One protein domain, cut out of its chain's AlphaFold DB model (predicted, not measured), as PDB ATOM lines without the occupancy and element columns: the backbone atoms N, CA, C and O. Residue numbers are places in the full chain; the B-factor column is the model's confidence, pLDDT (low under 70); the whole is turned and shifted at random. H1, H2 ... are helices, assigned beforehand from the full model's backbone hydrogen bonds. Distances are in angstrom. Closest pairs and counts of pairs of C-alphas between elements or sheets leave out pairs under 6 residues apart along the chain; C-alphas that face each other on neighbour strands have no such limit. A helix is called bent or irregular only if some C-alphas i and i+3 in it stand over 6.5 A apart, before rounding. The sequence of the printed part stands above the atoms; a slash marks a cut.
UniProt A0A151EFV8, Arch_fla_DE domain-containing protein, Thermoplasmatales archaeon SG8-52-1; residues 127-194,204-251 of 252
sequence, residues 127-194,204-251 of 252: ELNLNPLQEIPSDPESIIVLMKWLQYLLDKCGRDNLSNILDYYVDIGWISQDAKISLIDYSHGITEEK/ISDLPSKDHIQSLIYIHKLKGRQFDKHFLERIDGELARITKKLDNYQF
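AT A GLANCE: This is residues 127 to 194 and 204 to 251 of the 252 residues of the protein "Arch_fla_DE domain-containing protein" of Thermoplasmatales archaeon SG8-52-1 (UniProt A0A151EFV8). Two pairs of helices set crosswise make a small body: the first arm of the bent helix H1, H1a, runs side by side with H3, and its second arm, H1b, folds back with H2 as a helical hairpin at one side of that pair. The long helix H4 runs off on the other side of H3, and residues 240 to 251 stick out free. The printed part has 116 residues with four named helices, H1, H2, H3 and H4 in that order, and no named strand; its class is all helix. It is compact, with a radius of gyration of the C-alphas of 15.2 A, and spans 46 by 32 by 28 A.

IN THESE COORDINATES: Begin at Glu 127; residues 127 to 139 hold no named element. Find C-alpha 140 at (5.313, -37.910, -9.129), where H1, residues 140 to 171, begins. By its hydrogen bonds it was assigned as one helix, but it is bent: C-alphas 156 and 159 are 9.4 A apart. Its arms are H1a, residues 140 to 156, 24.6 A long, and H1b, residues 159 to 171, 19.4 A. H1b is itself irregular, with C-alphas 160 and 163 6.6 A apart. After a tight link comes H2, residues 177 to 189, 19.1 A. Beyond the cut, H3 takes residues 209 to 222, 20.0 A. H4, residues 229 to 249, runs 30.3 A to C-alpha 249 at (-4.258, -3.932, -38.061).

HOW THE PARTS SIT: Look first at H1a and H3, which touch at a shallow tilt of 15 degrees, opposite ways; their closest C-alphas, of Ser 142 and Leu 222, are 5.6 A apart. H1a and H1b are close but not clearly touching, at a steep tilt of 65 degrees, with the C-alphas of Leu 154 and Leu 162 closest at 6.7 A. H1b and H2 touch as a helical hairpin at a shallow tilt of 17 degrees, closest at the C-alphas of Leu 166 and Lys 180, 6.2 A. H1a, with residues 147 to 150 alone, only just touches H2, with 3 pairs of C-alphas within 8 A; the closest are those of Leu 150 and Ser 187, 6.7 A, and the lines are about perpendicular at 79 degrees. The packing is mostly aligned, but only just: 2 of these 3 touching pairs are at a shallow tilt. H4 touches no helix but is near H3. H1b and H3 are apart. Each O i to N i+4 pair is within hydrogen-bond range in H1a, H3 and H4, against 7 of 9 in H1b and 8 of 9 in H2.

THE WHOLE: The C-alphas farthest apart, of Ser 138 and Phe 251, are 49.9 A apart; without the free stretch the body spans 34 by 30 by 28 A. Residues 195 to 203 are not printed, and C-alphas 194 and 204 are 19.4 A apart across this cut. The link from H3 to H4 is short. Mean pLDDT of the printed part is 74.1; 38 residues are under 70, among them 127 to 131, 189 to 194 and 224 to 233.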
ATOM      1  N   GLU A 127     -15.412 -25.228 -19.290       45.47
ATOM      2  CA  GLU A 127     -14.877 -26.240 -18.385       45.47
ATOM      3  C   GLU A 127     -13.554 -25.856 -17.744       45.47
ATOM      4  O   GLU A 127     -13.138 -26.582 -16.844       45.47
ATOM      5  N   LEU A 128     -12.876 -24.767 -18.133       50.84
ATOM      6  CA  LEU A 128     -11.724 -24.274 -17.376       50.84
ATOM      7  C   LEU A 128     -12.260 -23.690 -16.067       50.84
ATOM      8  O   LEU A 128     -12.507 -22.499 -15.970       50.84
ATOM      9  N   ASN A 129     -12.483 -24.538 -15.059       52.94
ATOM     10  CA  ASN A 129     -12.703 -24.105 -13.686       52.94
ATOM     11  C   ASN A 129     -11.523 -23.201 -13.329       52.94
ATOM     12  O   ASN A 129     -10.448 -23.710 -13.006       52.94
ATOM     13  N   LEU A 130     -11.725 -21.884 -13.420       58.56
ATOM     14  CA  LEU A 130     -10.733 -20.830 -13.185       58.56
ATOM     15  C   LEU A 130     -10.291 -20.761 -11.722       58.56
ATOM     16  O   LEU A 130      -9.582 -19.842 -11.341       58.56
ATOM     17  N   ASN A 131     -10.694 -21.734 -10.903       67.31
ATOM     18  CA  ASN A 131     -10.209 -21.889  -9.546       67.31
ATOM     19  C   ASN A 131      -8.674 -21.863  -9.566       67.31
ATOM     20  O   ASN A 131      -8.083 -22.646 -10.321       67.31
ATOM     21  N   PRO A 132      -8.028 -20.996  -8.779       72.06
ATOM     22  CA  PRO A 132      -6.577 -20.935  -8.733       72.06
ATOM     23  C   PRO A 132      -6.003 -22.308  -8.374       72.06
ATOM     24  O   PRO A 132      -6.644 -23.094  -7.670       72.06
ATOM     25  N   LEU A 133      -4.801 -22.619  -8.863       74.94
ATOM     26  CA  LEU A 133      -4.040 -23.755  -8.344       74.94
ATOM     27  C   LEU A 133      -3.756 -23.480  -6.862       74.94
ATOM     28  O   LEU A 133      -2.927 -22.631  -6.554       74.94
ATOM     29  N   GLN A 134      -4.505 -24.135  -5.971       74.81
ATOM     30  CA  GLN A 134      -4.423 -23.907  -4.527       74.81
ATOM     31  C   GLN A 134      -3.189 -24.563  -3.917       74.81
ATOM     32  O   GLN A 134      -2.482 -23.933  -3.142       74.81
ATOM     33  N   GLU A 135      -2.923 -25.803  -4.312       72.94
ATOM     34  CA  GLU A 135      -1.790 -26.586  -3.843       72.94
ATOM     35  C   GLU A 135      -1.206 -27.378  -5.008       72.94
ATOM     36  O   GLU A 135      -1.892 -27.712  -5.979       72.94
ATOM     37  N   ILE A 136       0.086 -27.665  -4.910       74.56
ATOM     38  CA  ILE A 136       0.794 -28.470  -5.897       74.56
ATOM     39  C   ILE A 136       0.501 -29.945  -5.588       74.56
ATOM     40  O   ILE A 136       0.800 -30.401  -4.481       74.56
ATOM     41  N   PRO A 137      -0.048 -30.722  -6.539       71.94
ATOM     42  CA  PRO A 137      -0.285 -32.138  -6.313       71.94
ATOM     43  C   PRO A 137       1.042 -32.864  -6.076       71.94
ATOM     44  O   PRO A 137       1.979 -32.729  -6.861       71.94
ATOM     45  N   SER A 138       1.098 -33.688  -5.029       71.62
ATOM     46  CA  SER A 138       2.276 -34.504  -4.682       71.62
ATOM     47  C   SER A 138       2.442 -35.759  -5.554       71.62
ATOM     48  O   SER A 138       3.191 -36.669  -5.205       71.62
ATOM     49  N   ASP A 139       1.731 -35.836  -6.678       77.50
ATOM     50  CA  ASP A 139       1.878 -36.932  -7.627       77.50
ATOM     51  C   ASP A 139       3.242 -36.834  -8.344       77.50
ATOM     52  O   ASP A 139       3.637 -35.736  -8.758       77.50
ATOM     53  N   PRO A 140       3.990 -37.941  -8.508       75.31
ATOM     54  CA  PRO A 140       5.313 -37.910  -9.129       75.31
ATOM     55  C   PRO A 140       5.304 -37.337 -10.555       75.31
ATOM     56  O   PRO A 140       6.265 -36.668 -10.938       75.31
ATOM     57  N   GLU A 141       4.235 -37.527 -11.337       72.56
ATOM     58  CA  GLU A 141       4.111 -36.907 -12.661       72.56
ATOM     59  C   GLU A 141       3.927 -35.389 -12.536       72.56
ATOM     60  O   GLU A 141       4.566 -34.614 -13.255       72.56
ATOM     61  N   SER A 142       3.110 -34.954 -11.574       75.25
ATOM     62  CA  SER A 142       2.858 -33.535 -11.297       75.25
ATOM     63  C   SER A 142       4.124 -32.805 -10.846       75.25
ATOM     64  O   SER A 142       4.401 -31.709 -11.332       75.25
ATOM     65  N   ILE A 143       4.958 -33.430 -10.012       80.44
ATOM     66  CA  ILE A 143       6.249 -32.865  -9.590       80.44
ATOM     67  C   ILE A 143       7.201 -32.710 -10.788       80.44
ATOM     68  O   ILE A 143       7.866 -31.683 -10.921       80.44
ATOM     69  N   ILE A 144       7.251 -33.677 -11.711       80.12
ATOM     70  CA  ILE A 144       8.074 -33.562 -12.930       80.12
ATOM     71  C   ILE A 144       7.586 -32.403 -13.811       80.12
ATOM     72  O   ILE A 144       8.394 -31.652 -14.364       80.12
ATOM     73  N   VAL A 145       6.268 -32.249 -13.956       82.00
ATOM     74  CA  VAL A 145       5.658 -31.146 -14.714       82.00
ATOM     75  C   VAL A 145       5.970 -29.799 -14.064       82.00
ATOM     76  O   VAL A 145       6.347 -28.868 -14.772       82.00
ATOM     77  N   LEU A 146       5.877 -29.714 -12.738       84.56
ATOM     78  CA  LEU A 146       6.223 -28.533 -11.951       84.56
ATOM     79  C   LEU A 146       7.686 -28.136 -12.158       84.56
ATOM     80  O   LEU A 146       7.967 -26.987 -12.480       84.56
ATOM     81  N   MET A 147       8.612 -29.088 -12.023       81.12
ATOM     82  CA  MET A 147      10.043 -28.831 -12.200       81.12
ATOM     83  C   MET A 147      10.355 -28.343 -13.617       81.12
ATOM     84  O   MET A 147      11.102 -27.383 -13.791       81.12
ATOM     85  N   LYS A 148       9.730 -28.944 -14.639       82.69
ATOM     86  CA  LYS A 148       9.854 -28.486 -16.034       82.69
ATOM     87  C   LYS A 148       9.289 -27.083 -16.238       82.69
ATOM     88  O   LYS A 148       9.895 -26.288 -16.952       82.69
ATOM     89  N   TRP A 149       8.144 -26.782 -15.633       87.94
ATOM     90  CA  TRP A 149       7.539 -25.455 -15.703       87.94
ATOM     91  C   TRP A 149       8.431 -24.399 -15.049       87.94
ATOM     92  O   TRP A 149       8.682 -23.352 -15.642       87.94
ATOM     93  N   LEU A 150       8.966 -24.701 -13.869       85.94
ATOM     94  CA  LEU A 150       9.807 -23.788 -13.110       85.94
ATOM     95  C   LEU A 150      11.155 -23.554 -13.794       85.94
ATOM     96  O   LEU A 150      11.611 -22.419 -13.875       85.94
ATOM     97  N   GLN A 151      11.748 -24.598 -14.379       83.56
ATOM     98  CA  GLN A 151      12.933 -24.470 -15.224       83.56
ATOM     99  C   GLN A 151      12.660 -23.601 -16.459       83.56
ATOM    100  O   GLN A 151      13.483 -22.760 -16.811       83.56
ATOM    101  N   TYR A 152      11.505 -23.779 -17.106       84.38
ATOM    102  CA  TYR A 152      11.102 -22.957 -18.245       84.38
ATOM    103  C   TYR A 152      10.913 -21.484 -17.859       84.38
ATOM    104  O   TYR A 152      11.387 -20.602 -18.574       84.38
ATOM    105  N   LEU A 153      10.268 -21.213 -16.721       84.12
ATOM    106  CA  LEU A 153      10.133 -19.853 -16.205       84.12
ATOM    107  C   LEU A 153      11.506 -19.249 -15.904       84.12
ATOM    108  O   LEU A 153      11.808 -18.173 -16.408       84.12
ATOM    109  N   LEU A 154      12.363 -19.952 -15.162       82.38
ATOM    110  CA  LEU A 154      13.714 -19.493 -14.824       82.38
ATOM    111  C   LEU A 154      14.574 -19.199 -16.065       82.38
ATOM    112  O   LEU A 154      15.304 -18.209 -16.073       82.38
ATOM    113  N   ASP A 155      14.457 -20.004 -17.125       82.31
ATOM    114  CA  ASP A 155      15.151 -19.780 -18.401       82.31
ATOM    115  C   ASP A 155      14.694 -18.490 -19.105       82.31
ATOM    116  O   ASP A 155      15.493 -17.814 -19.754       82.31
ATOM    117  N   LYS A 156      13.412 -18.130 -18.975       80.38
ATOM    118  CA  LYS A 156      12.808 -16.999 -19.696       80.38
ATOM    119  C   LYS A 156      12.836 -15.684 -18.924       80.38
ATOM    120  O   LYS A 156      13.096 -14.649 -19.526       80.38
ATOM    121  N   CYS A 157      12.564 -15.716 -17.622       74.69
ATOM    122  CA  CYS A 157      12.461 -14.518 -16.785       74.69
ATOM    123  C   CYS A 157      13.664 -14.290 -15.859       74.69
ATOM    124  O   CYS A 157      13.859 -13.176 -15.380       74.69
ATOM    125  N   GLY A 158      14.505 -15.304 -15.637       75.38
ATOM    126  CA  GLY A 158      15.567 -15.246 -14.633       75.38
ATOM    127  C   GLY A 158      15.038 -15.374 -13.199       75.38
ATOM    128  O   GLY A 158      13.833 -15.385 -12.955       75.38
ATOM    129  N   ARG A 159      15.946 -15.510 -12.224       71.62
ATOM    130  CA  ARG A 159      15.560 -15.712 -10.814       71.62
ATOM    131  C   ARG A 159      14.868 -14.493 -10.215       71.62
ATOM    132  O   ARG A 159      13.892 -14.649  -9.489       71.62
ATOM    133  N   ASP A 160      15.356 -13.303 -10.545       74.81
ATOM    134  CA  ASP A 160      14.907 -12.060  -9.915       74.81
ATOM    135  C   ASP A 160      13.477 -11.694 -10.331       74.81
ATOM    136  O   ASP A 160      12.684 -11.234  -9.512       74.81
ATOM    137  N   ASN A 161      13.106 -11.979 -11.585       79.12
ATOM    138  CA  ASN A 161      11.769 -11.676 -12.098       79.12
ATOM    139  C   ASN A 161      10.745 -12.801 -11.858       79.12
ATOM    140  O   ASN A 161       9.543 -12.590 -12.023       79.12
ATOM    141  N   LEU A 162      11.187 -13.992 -11.435       84.81
ATOM    142  CA  LEU A 162      10.286 -15.108 -11.137       84.81
ATOM    143  C   LEU A 162       9.279 -14.730 -10.046       84.81
ATOM    144  O   LEU A 162       8.090 -14.999 -10.197       84.81
ATOM    145  N   SER A 163       9.740 -14.073  -8.977       84.94
ATOM    146  CA  SER A 163       8.869 -13.625  -7.884       84.94
ATOM    147  C   SER A 163       7.759 -12.705  -8.396       84.94
ATOM    148  O   SER A 163       6.590 -12.949  -8.105       84.94
ATOM    149  N   ASN A 164       8.118 -11.717  -9.222       85.88
ATOM    150  CA  ASN A 164       7.180 -10.746  -9.787       85.88
ATOM    151  C   ASN A 164       6.152 -11.404 -10.722       85.88
ATOM    152  O   ASN A 164       4.973 -11.063 -10.695       85.88
ATOM    153  N   ILE A 165       6.573 -12.376 -11.537       86.88
ATOM    154  CA  ILE A 165       5.662 -13.098 -12.439       86.88
ATOM    155  C   ILE A 165       4.711 -14.004 -11.658       86.88
ATOM    156  O   ILE A 165       3.540 -14.128 -12.016       86.88
ATOM    157  N   LEU A 166       5.193 -14.644 -10.593       87.06
ATOM    158  CA  LEU A 166       4.325 -15.433  -9.729       87.06
ATOM    159  C   LEU A 166       3.325 -14.542  -8.984       87.06
ATOM    160  O   LEU A 166       2.169 -14.935  -8.877       87.06
ATOM    161  N   ASP A 167       3.725 -13.345  -8.545       87.50
ATOM    162  CA  ASP A 167       2.795 -12.336  -8.013       87.50
ATOM    163  C   ASP A 167       1.715 -11.973  -9.036       87.50
ATOM    164  O   ASP A 167       0.528 -12.058  -8.736       87.50
ATOM    165  N   TYR A 168       2.105 -11.716 -10.284       88.06
ATOM    166  CA  TYR A 168       1.152 -11.478 -11.367       88.06
ATOM    167  C   TYR A 168       0.169 -12.649 -11.559       88.06
ATOM    168  O   TYR A 168      -1.024 -12.443 -11.784       88.06
ATOM    169  N   TYR A 169       0.620 -13.900 -11.426       88.31
ATOM    170  CA  TYR A 169      -0.268 -15.068 -11.501       88.31
ATOM    171  C   TYR A 169      -1.192 -15.225 -10.291       88.31
ATOM    172  O   TYR A 169      -2.286 -15.777 -10.453       88.31
ATOM    173  N   VAL A 170      -0.787 -14.751  -9.112       88.12
ATOM    174  CA  VAL A 170      -1.672 -14.650  -7.943       88.12
ATOM    175  C   VAL A 170      -2.737 -13.584  -8.191       88.12
ATOM    176  O   VAL A 170      -3.919 -13.861  -7.998       88.12
ATOM    177  N   ASP A 171      -2.349 -12.416  -8.705       87.31
ATOM    178  CA  ASP A 171      -3.257 -11.292  -8.965       87.31
ATOM    179  C   ASP A 171      -4.335 -11.631 -10.006       87.31
ATOM    180  O   ASP A 171      -5.502 -11.267  -9.848       87.31
ATOM    181  N   ILE A 172      -3.981 -12.379 -11.058       86.62
ATOM    182  CA  ILE A 172      -4.954 -12.871 -12.052       86.62
ATOM    183  C   ILE A 172      -5.803 -14.033 -11.496       86.62
ATOM    184  O   ILE A 172      -6.840 -14.383 -12.063       86.62
ATOM    185  N   GLY A 173      -5.377 -14.661 -10.398       83.25
ATOM    186  CA  GLY A 173      -6.043 -15.824  -9.813       83.25
ATOM    187  C   GLY A 173      -5.761 -17.135 -10.552       83.25
ATOM    188  O   GLY A 173      -6.591 -18.041 -10.547       83.25
ATOM    189  N   TRP A 174      -4.604 -17.264 -11.208       87.19
ATOM    190  CA  TRP A 174      -4.163 -18.531 -11.809       87.19
ATOM    191  C   TRP A 174      -3.569 -19.484 -10.769       87.19
ATOM    192  O   TRP A 174      -3.765 -20.701 -10.860       87.19
ATOM    193  N   ILE A 175      -2.879 -18.937  -9.769       87.19
ATOM    194  CA  ILE A 175      -2.295 -19.669  -8.639       87.19
ATOM    195  C   ILE A 175      -2.725 -19.018  -7.320       87.19
ATOM    196  O   ILE A 175      -3.059 -17.837  -7.291       87.19
ATOM    197  N   SER A 176      -2.752 -19.782  -6.230       88.81
ATOM    198  CA  SER A 176      -2.938 -19.234  -4.884       88.81
ATOM    199  C   SER A 176      -1.620 -18.696  -4.321       88.81
ATOM    200  O   SER A 176      -0.531 -19.014  -4.809       88.81
ATOM    201  N   GLN A 177      -1.720 -17.939  -3.228       86.88
ATOM    202  CA  GLN A 177      -0.551 -17.516  -2.462       86.88
ATOM    203  C   GLN A 177       0.243 -18.714  -1.911       86.88
ATOM    204  O   GLN A 177       1.472 -18.694  -1.916       86.88
ATOM    205  N   ASP A 178      -0.439 -19.784  -1.499       85.62
ATOM    206  CA  ASP A 178       0.197 -20.995  -0.966       85.62
ATOM    207  C   ASP A 178       0.976 -21.753  -2.055       85.62
ATOM    208  O   ASP A 178       2.108 -22.206  -1.845       85.62
ATOM    209  N   ALA A 179       0.416 -21.816  -3.268       85.81
ATOM    210  CA  ALA A 179       1.103 -22.357  -4.432       85.81
ATOM    211  C   ALA A 179       2.306 -21.491  -4.832       85.81
ATOM    212  O   ALA A 179       3.341 -22.050  -5.194       85.81
ATOM    213  N   LYS A 180       2.219 -20.154  -4.722       88.44
ATOM    214  CA  LYS A 180       3.370 -19.256  -4.927       88.44
ATOM    215  C   LYS A 180       4.504 -19.582  -3.957       88.44
ATOM    216  O   LYS A 180       5.637 -19.729  -4.404       88.44
ATOM    217  N   ILE A 181       4.221 -19.696  -2.658       86.50
ATOM    218  CA  ILE A 181       5.249 -19.994  -1.643       86.50
ATOM    219  C   ILE A 181       5.927 -21.324  -1.972       86.50
ATOM    220  O   ILE A 181       7.149 -21.389  -2.076       86.50
ATOM    221  N   SER A 182       5.126 -22.345  -2.273       85.62
ATOM    222  CA  SER A 182       5.639 -23.657  -2.660       85.62
ATOM    223  C   SER A 182       6.510 -23.580  -3.923       85.62
ATOM    224  O   SER A 182       7.594 -24.152  -3.968       85.62
ATOM    225  N   LEU A 183       6.080 -22.841  -4.952       86.81
ATOM    226  CA  LEU A 183       6.846 -22.622  -6.186       86.81
ATOM    227  C   LEU A 183       8.188 -21.938  -5.930       86.81
ATOM    228  O   LEU A 183       9.198 -22.326  -6.520       86.81
ATOM    229  N   ILE A 184       8.205 -20.941  -5.049       85.31
ATOM    230  CA  ILE A 184       9.430 -20.267  -4.631       85.31
ATOM    231  C   ILE A 184      10.351 -21.260  -3.916       85.31
ATOM    232  O   ILE A 184      11.522 -21.352  -4.283       85.31
ATOM    233  N   ASP A 185       9.847 -22.072  -2.992       84.88
ATOM    234  CA  ASP A 185      10.639 -23.098  -2.301       84.88
ATOM    235  C   ASP A 185      11.233 -24.123  -3.278       84.88
ATOM    236  O   ASP A 185      12.431 -24.416  -3.237       84.88
ATOM    237  N   TYR A 186      10.440 -24.595  -4.243       82.94
ATOM    238  CA  TYR A 186      10.931 -25.473  -5.306       82.94
ATOM    239  C   TYR A 186      11.986 -24.788  -6.190       82.94
ATOM    240  O   TYR A 186      12.931 -25.446  -6.628       82.94
ATOM    241  N   SER A 187      11.885 -23.473  -6.415       80.50
ATOM    242  CA  SER A 187      12.833 -22.726  -7.261       80.50
ATOM    243  C   SER A 187      14.225 -22.634  -6.639       80.50
ATOM    244  O   SER A 187      15.225 -22.637  -7.357       80.50
ATOM    245  N   HIS A 188      14.309 -22.642  -5.305       77.00
ATOM    246  CA  HIS A 188      15.578 -22.695  -4.583       77.00
ATOM    247  C   HIS A 188      16.296 -24.039  -4.784       77.00
ATOM    248  O   HIS A 188      17.526 -24.075  -4.831       77.00
ATOM    249  N   GLY A 189      15.542 -25.132  -4.957       69.94
ATOM    250  CA  GLY A 189      16.079 -26.466  -5.241       69.94
ATOM    251  C   GLY A 189      16.600 -26.643  -6.672       69.94
ATOM    252  O   GLY A 189      17.473 -27.479  -6.911       69.94
ATOM    253  N   ILE A 190      16.121 -25.838  -7.626       66.62
ATOM    254  CA  ILE A 190      16.603 -25.839  -9.013       66.62
ATOM    255  C   ILE A 190      17.886 -25.006  -9.065       66.62
ATOM    256  O   ILE A 190      17.898 -23.815  -9.379       66.62
ATOM    257  N   THR A 191      19.002 -25.634  -8.695       52.91
ATOM    258  CA  THR A 191      20.317 -25.015  -8.860       52.91
ATOM    259  C   THR A 191      20.590 -24.873 -10.351       52.91
ATOM    260  O   THR A 191      20.703 -25.859 -11.075       52.91
ATOM    261  N   GLU A 192      20.657 -23.622 -10.797       53.44
ATOM    262  CA  GLU A 192      21.069 -23.203 -12.130       53.44
ATOM    263  C   GLU A 192      22.465 -23.787 -12.398       53.44
ATOM    264  O   GLU A 192      23.480 -23.262 -11.936       53.44
ATOM    265  N   GLU A 193      22.528 -24.938 -13.071       44.78
ATOM    266  CA  GLU A 193      23.789 -25.455 -13.585       44.78
ATOM    267  C   GLU A 193      24.280 -24.403 -14.575       44.78
ATOM    268  O   GLU A 193      23.707 -24.253 -15.654       44.78
ATOM    269  N   LYS A 194      25.263 -23.609 -14.129       46.91
ATOM    270  CA  LYS A 194      25.880 -22.482 -14.828       46.91
ATOM    271  C   LYS A 194      26.034 -22.784 -16.319       46.91
ATOM    272  O   LYS A 194      27.045 -23.331 -16.753       46.91
ATOM    273  N   ILE A 204      14.249  -9.001 -19.025       53.12
ATOM    274  CA  ILE A 204      12.957  -8.826 -19.652       53.12
ATOM    275  C   ILE A 204      11.999  -8.771 -18.469       53.12
ATOM    276  O   ILE A 204      11.603  -9.805 -17.933       53.12
ATOM    277  N   SER A 205      11.705  -7.543 -18.034       55.09
ATOM    278  CA  SER A 205      10.688  -7.242 -17.020       55.09
ATOM    279  C   SER A 205       9.377  -7.965 -17.337       55.09
ATOM    280  O   SER A 205       8.731  -8.501 -16.441       55.09
ATOM    281  N   ASP A 206       9.047  -8.076 -18.628       62.59
ATOM    282  CA  ASP A 206       7.732  -8.517 -19.075       62.59
ATOM    283  C   ASP A 206       7.835  -9.768 -19.950       62.59
ATOM    284  O   ASP A 206       8.276  -9.731 -21.103       62.59
ATOM    285  N   LEU A 207       7.410 -10.900 -19.393       75.69
ATOM    286  CA  LEU A 207       7.359 -12.165 -20.109       75.69
ATOM    287  C   LEU A 207       6.399 -12.037 -21.326       75.69
ATOM    288  O   LEU A 207       5.293 -11.510 -21.193       75.69
ATOM    289  N   PRO A 208       6.774 -12.501 -22.535       79.69
ATOM    290  CA  PRO A 208       5.893 -12.439 -23.698       79.69
ATOM    291  C   PRO A 208       4.557 -13.157 -23.453       79.69
ATOM    292  O   PRO A 208       4.514 -14.205 -22.807       79.69
ATOM    293  N   SER A 209       3.462 -12.684 -24.060       77.56
ATOM    294  CA  SER A 209       2.133 -13.313 -23.912       77.56
ATOM    295  C   SER A 209       2.130 -14.809 -24.246       77.56
ATOM    296  O   SER A 209       1.426 -15.586 -23.608       77.56
ATOM    297  N   LYS A 210       2.956 -15.231 -25.214       77.69
ATOM    298  CA  LYS A 210       3.135 -16.643 -25.577       77.69
ATOM    299  C   LYS A 210       3.619 -17.487 -24.392       77.69
ATOM    300  O   LYS A 210       3.122 -18.589 -24.174       77.69
ATOM    301  N   ASP A 211       4.552 -16.955 -23.615       83.50
ATOM    302  CA  ASP A 211       5.173 -17.669 -22.507       83.50
ATOM    303  C   ASP A 211       4.263 -17.692 -21.260       83.50
ATOM    304  O   ASP A 211       4.234 -18.677 -20.510       83.50
ATOM    305  N   HIS A 212       3.419 -16.668 -21.088       85.06
ATOM    306  CA  HIS A 212       2.314 -16.700 -20.124       85.06
ATOM    307  C   HIS A 212       1.282 -17.785 -20.460       85.06
ATOM    308  O   HIS A 212       0.844 -18.517 -19.573       85.06
ATOM    309  N   ILE A 213       0.923 -17.951 -21.737       83.81
ATOM    310  CA  ILE A 213       0.003 -19.014 -22.181       83.81
ATOM    311  C   ILE A 213       0.622 -20.393 -21.949       83.81
ATOM    312  O   ILE A 213      -0.050 -21.304 -21.466       83.81
ATOM    313  N   GLN A 214       1.916 -20.546 -22.227       82.62
ATOM    314  CA  GLN A 214       2.631 -21.781 -21.928       82.62
ATOM    315  C   GLN A 214       2.633 -22.084 -20.421       82.62
ATOM    316  O   GLN A 214       2.368 -23.218 -20.018       82.62
ATOM    317  N   SER A 215       2.834 -21.071 -19.576       85.69
ATOM    318  CA  SER A 215       2.714 -21.205 -18.118       85.69
ATOM    319  C   SER A 215       1.307 -21.624 -17.687       85.69
ATOM    320  O   SER A 215       1.153 -22.515 -16.855       85.69
ATOM    321  N   LEU A 216       0.271 -21.058 -18.307       85.06
ATOM    322  CA  LEU A 216      -1.119 -21.424 -18.047       85.06
ATOM    323  C   LEU A 216      -1.411 -22.896 -18.373       85.06
ATOM    324  O   LEU A 216      -2.168 -23.549 -17.651       85.06
ATOM    325  N   ILE A 217      -0.806 -23.429 -19.437       81.25
ATOM    326  CA  ILE A 217      -0.915 -24.845 -19.815       81.25
ATOM    327  C   ILE A 217      -0.271 -25.732 -18.744       81.25
ATOM    328  O   ILE A 217      -0.873 -26.728 -18.341       81.25
ATOM    329  N   TYR A 218       0.907 -25.360 -18.232       84.94
ATOM    330  CA  TYR A 218       1.543 -26.079 -17.124       84.94
ATOM    331  C   TYR A 218       0.679 -26.068 -15.861       84.94
ATOM    332  O   TYR A 218       0.431 -27.129 -15.294       84.94
ATOM    333  N   ILE A 219       0.150 -24.906 -15.468       84.12
ATOM    334  CA  ILE A 219      -0.737 -24.765 -14.302       84.12
ATOM    335  C   ILE A 219      -1.976 -25.656 -14.450       84.12
ATOM    336  O   ILE A 219      -2.365 -26.363 -13.523       84.12
ATOM    337  N   HIS A 220      -2.590 -25.688 -15.631       79.75
ATOM    338  CA  HIS A 220      -3.739 -26.559 -15.868       79.75
ATOM    339  C   HIS A 220      -3.373 -28.045 -15.910       79.75
ATOM    340  O   HIS A 220      -4.173 -28.869 -15.464       79.75
ATOM    341  N   LYS A 221      -2.176 -28.391 -16.397       78.06
ATOM    342  CA  LYS A 221      -1.669 -29.763 -16.343       78.06
ATOM    343  C   LYS A 221      -1.458 -30.214 -14.897       78.06
ATOM    344  O   LYS A 221      -1.850 -31.323 -14.553       78.06
ATOM    345  N   LEU A 222      -0.950 -29.330 -14.037       77.25
ATOM    346  CA  LEU A 222      -0.850 -29.564 -12.591       77.25
ATOM    347  C   LEU A 222      -2.225 -29.736 -11.934       77.25
ATOM    348  O   LEU A 222      -2.361 -30.503 -10.996       77.25
ATOM    349  N   LYS A 223      -3.287 -29.124 -12.467       76.00
ATOM    350  CA  LYS A 223      -4.670 -29.372 -12.013       76.00
ATOM    351  C   LYS A 223      -5.242 -30.727 -12.467       76.00
ATOM    352  O   LYS A 223      -6.440 -30.951 -12.320       76.00
ATOM    353  N   GLY A 224      -4.425 -31.607 -13.049       66.00
ATOM    354  CA  GLY A 224      -4.836 -32.935 -13.511       66.00
ATOM    355  C   GLY A 224      -5.566 -32.934 -14.855       66.00
ATOM    356  O   GLY A 224      -6.242 -33.907 -15.187       66.00
ATOM    357  N   ARG A 225      -5.467 -31.854 -15.644       62.59
ATOM    358  CA  ARG A 225      -6.045 -31.818 -16.994       62.59
ATOM    359  C   ARG A 225      -5.043 -32.319 -18.017       62.59
ATOM    360  O   ARG A 225      -3.941 -31.787 -18.134       62.59
ATOM    361  N   GLN A 226      -5.465 -33.294 -18.809       56.53
ATOM    362  CA  GLN A 226      -4.704 -33.741 -19.964       56.53
ATOM    363  C   GLN A 226      -4.991 -32.812 -21.143       56.53
ATOM    364  O   GLN A 226      -6.136 -32.673 -21.570       56.53
ATOM    365  N   PHE A 227      -3.951 -32.169 -21.665       58.22
ATOM    366  CA  PHE A 227      -4.031 -31.461 -22.938       58.22
ATOM    367  C   PHE A 227      -3.582 -32.400 -24.047       58.22
ATOM    368  O   PHE A 227      -2.444 -32.868 -24.047       58.22
ATOM    369  N   ASP A 228      -4.482 -32.672 -24.988       58.47
ATOM    370  CA  ASP A 228      -4.142 -33.416 -26.195       58.47
ATOM    371  C   ASP A 228      -3.172 -32.589 -27.063       58.47
ATOM    372  O   ASP A 228      -3.286 -31.363 -27.159       58.47
ATOM    373  N   LYS A 229      -2.225 -33.250 -27.732       57.47
ATOM    374  CA  LYS A 229      -1.273 -32.615 -28.655       57.47
ATOM    375  C   LYS A 229      -2.004 -31.807 -29.733       57.47
ATOM    376  O   LYS A 229      -1.606 -30.690 -30.051       57.47
ATOM    377  N   HIS A 230      -3.131 -32.329 -30.214       59.72
ATOM    378  CA  HIS A 230      -3.989 -31.652 -31.186       59.72
ATOM    379  C   HIS A 230      -4.645 -30.373 -30.651       59.72
ATOM    380  O   HIS A 230      -4.972 -29.471 -31.424       59.72
ATOM    381  N   PHE A 231      -4.851 -30.272 -29.335       60.84
ATOM    382  CA  PHE A 231      -5.363 -29.056 -28.712       60.84
ATOM    383  C   PHE A 231      -4.298 -27.955 -28.712       60.84
ATOM    384  O   PHE A 231      -4.597 -26.827 -29.095       60.84
ATOM    385  N   LEU A 232      -3.052 -28.289 -28.368       62.44
ATOM    386  CA  LEU A 232      -1.934 -27.341 -28.395       62.44
ATOM    387  C   LEU A 232      -1.658 -26.821 -29.811       62.44
ATOM    388  O   LEU A 232      -1.571 -25.613 -30.006       62.44
ATOM    389  N   GLU A 233      -1.644 -27.706 -30.811       69.19
ATOM    390  CA  GLU A 233      -1.475 -27.322 -32.222       69.19
ATOM    391  C   GLU A 233      -2.586 -26.374 -32.709       69.19
ATOM    392  O   GLU A 233      -2.334 -25.450 -33.486       69.19
ATOM    393  N   ARG A 234      -3.824 -26.556 -32.226       70.06
ATOM    394  CA  ARG A 234      -4.940 -25.651 -32.531       70.06
ATOM    395  C   ARG A 234      -4.756 -24.280 -31.885       70.06
ATOM    396  O   ARG A 234      -5.016 -23.277 -32.546       70.06
ATOM    397  N   ILE A 235      -4.319 -24.229 -30.628       66.31
ATOM    398  CA  ILE A 235      -4.062 -22.972 -29.912       66.31
ATOM    399  C   ILE A 235      -2.911 -22.204 -30.562       66.31
ATOM    400  O   ILE A 235      -3.060 -21.011 -30.807       66.31
ATOM    401  N   ASP A 236      -1.815 -22.873 -30.920       66.06
ATOM    402  CA  ASP A 236      -0.702 -22.246 -31.643       66.06
ATOM    403  C   ASP A 236      -1.150 -21.704 -33.006       66.06
ATOM    404  O   ASP A 236      -0.785 -20.589 -33.388       66.06
ATOM    405  N   GLY A 237      -1.994 -22.451 -33.724       72.06
ATOM    406  CA  GLY A 237      -2.583 -22.005 -34.986       72.06
ATOM    407  C   GLY A 237      -3.479 -20.772 -34.830       72.06
ATOM    408  O   GLY A 237      -3.395 -19.841 -35.635       72.06
ATOM    409  N   GLU A 238      -4.313 -20.731 -33.792       65.94
ATOM    410  CA  GLU A 238      -5.174 -19.581 -33.491       65.94
ATOM    411  C   GLU A 238      -4.367 -18.374 -32.995       65.94
ATOM    412  O   GLU A 238      -4.613 -17.260 -33.453       65.94
ATOM    413  N   LEU A 239      -3.344 -18.570 -32.160       61.00
ATOM    414  CA  LEU A 239      -2.426 -17.505 -31.750       61.00
ATOM    415  C   LEU A 239      -1.674 -16.927 -32.945       61.00
ATOM    416  O   LEU A 239      -1.656 -15.715 -33.115       61.00
ATOM    417  N   ALA A 240      -1.130 -17.770 -33.824       68.75
ATOM    418  CA  ALA A 240      -0.463 -17.314 -35.040       68.75
ATOM    419  C   ALA A 240      -1.418 -16.531 -35.956       68.75
ATOM    420  O   ALA A 240      -1.029 -15.529 -36.560       68.75
ATOM    421  N   ARG A 241      -2.689 -16.944 -36.037       70.38
ATOM    422  CA  ARG A 241      -3.738 -16.204 -36.754       70.38
ATOM    423  C   ARG A 241      -4.060 -14.870 -36.095       70.38
ATOM    424  O   ARG A 241      -4.259 -13.899 -36.821       70.38
ATOM    425  N   ILE A 242      -4.133 -14.809 -34.768       69.25
ATOM    426  CA  ILE A 242      -4.388 -13.576 -34.015       69.25
ATOM    427  C   ILE A 242      -3.218 -12.610 -34.185       69.25
ATOM    428  O   ILE A 242      -3.458 -11.467 -34.555       69.25
ATOM    429  N   THR A 243      -1.974 -13.066 -34.023       66.44
ATOM    430  CA  THR A 243      -0.771 -12.254 -34.257       66.44
ATOM    431  C   THR A 243      -0.747 -11.724 -35.686       66.44
ATOM    432  O   THR A 243      -0.635 -10.524 -35.894       66.44
ATOM    433  N   LYS A 244      -1.000 -12.583 -36.683       70.44
ATOM    434  CA  LYS A 244      -1.065 -12.162 -38.089       70.44
ATOM    435  C   LYS A 244      -2.192 -11.160 -38.362       70.44
ATOM    436  O   LYS A 244      -2.033 -10.251 -39.169       70.44
ATOM    437  N   LYS A 245      -3.350 -11.313 -37.711       65.94
ATOM    438  CA  LYS A 245      -4.439 -10.329 -37.790       65.94
ATOM    439  C   LYS A 245      -4.037  -9.013 -37.125       65.94
ATOM    440  O   LYS A 245      -4.327  -7.969 -37.688       65.94
ATOM    441  N   LEU A 246      -3.370  -9.057 -35.974       61.34
ATOM    442  CA  LEU A 246      -2.904  -7.875 -35.251       61.34
ATOM    443  C   LEU A 246      -1.874  -7.086 -36.070       61.34
ATOM    444  O   LEU A 246      -2.017  -5.874 -36.201       61.34
ATOM    445  N   ASP A 247      -0.924  -7.772 -36.704       60.41
ATOM    446  CA  ASP A 247       0.060  -7.162 -37.606       60.41
ATOM    447  C   ASP A 247      -0.619  -6.490 -38.811       60.41
ATOM    448  O   ASP A 247      -0.242  -5.395 -39.226       60.41
ATOM    449  N   ASN A 248      -1.692  -7.095 -39.331       59.62
ATOM    450  CA  ASN A 248      -2.518  -6.507 -40.386       59.62
ATOM    451  C   ASN A 248      -3.349  -5.290 -39.928       59.62
ATOM    452  O   ASN A 248      -3.812  -4.532 -40.781       59.62
ATOM    453  N   TYR A 249      -3.561  -5.097 -38.622       55.38
ATOM    454  CA  TYR A 249      -4.258  -3.932 -38.061       55.38
ATOM    455  C   TYR A 249      -3.314  -2.766 -37.717       55.38
ATOM    456  O   TYR A 249      -3.791  -1.645 -37.576       55.38
ATOM    457  N   GLN A 250      -1.995  -2.986 -37.631       51.28
ATOM    458  CA  GLN A 250      -0.999  -1.957 -37.273       51.28
ATOM    459  C   GLN A 250      -0.567  -1.037 -38.434       51.28
ATOM    460  O   GLN A 250       0.373  -0.261 -38.295       51.28
ATOM    461  N   PHE A 251      -1.262  -1.065 -39.573       50.78
ATOM    462  CA  PHE A 251      -1.032  -0.129 -40.679       50.78
ATOM    463  C   PHE A 251      -2.346   0.496 -41.153       50.78
ATOM    464  O   PHE A 251      -2.936   0.056 -42.144       50.78
TER     465      PHE A 251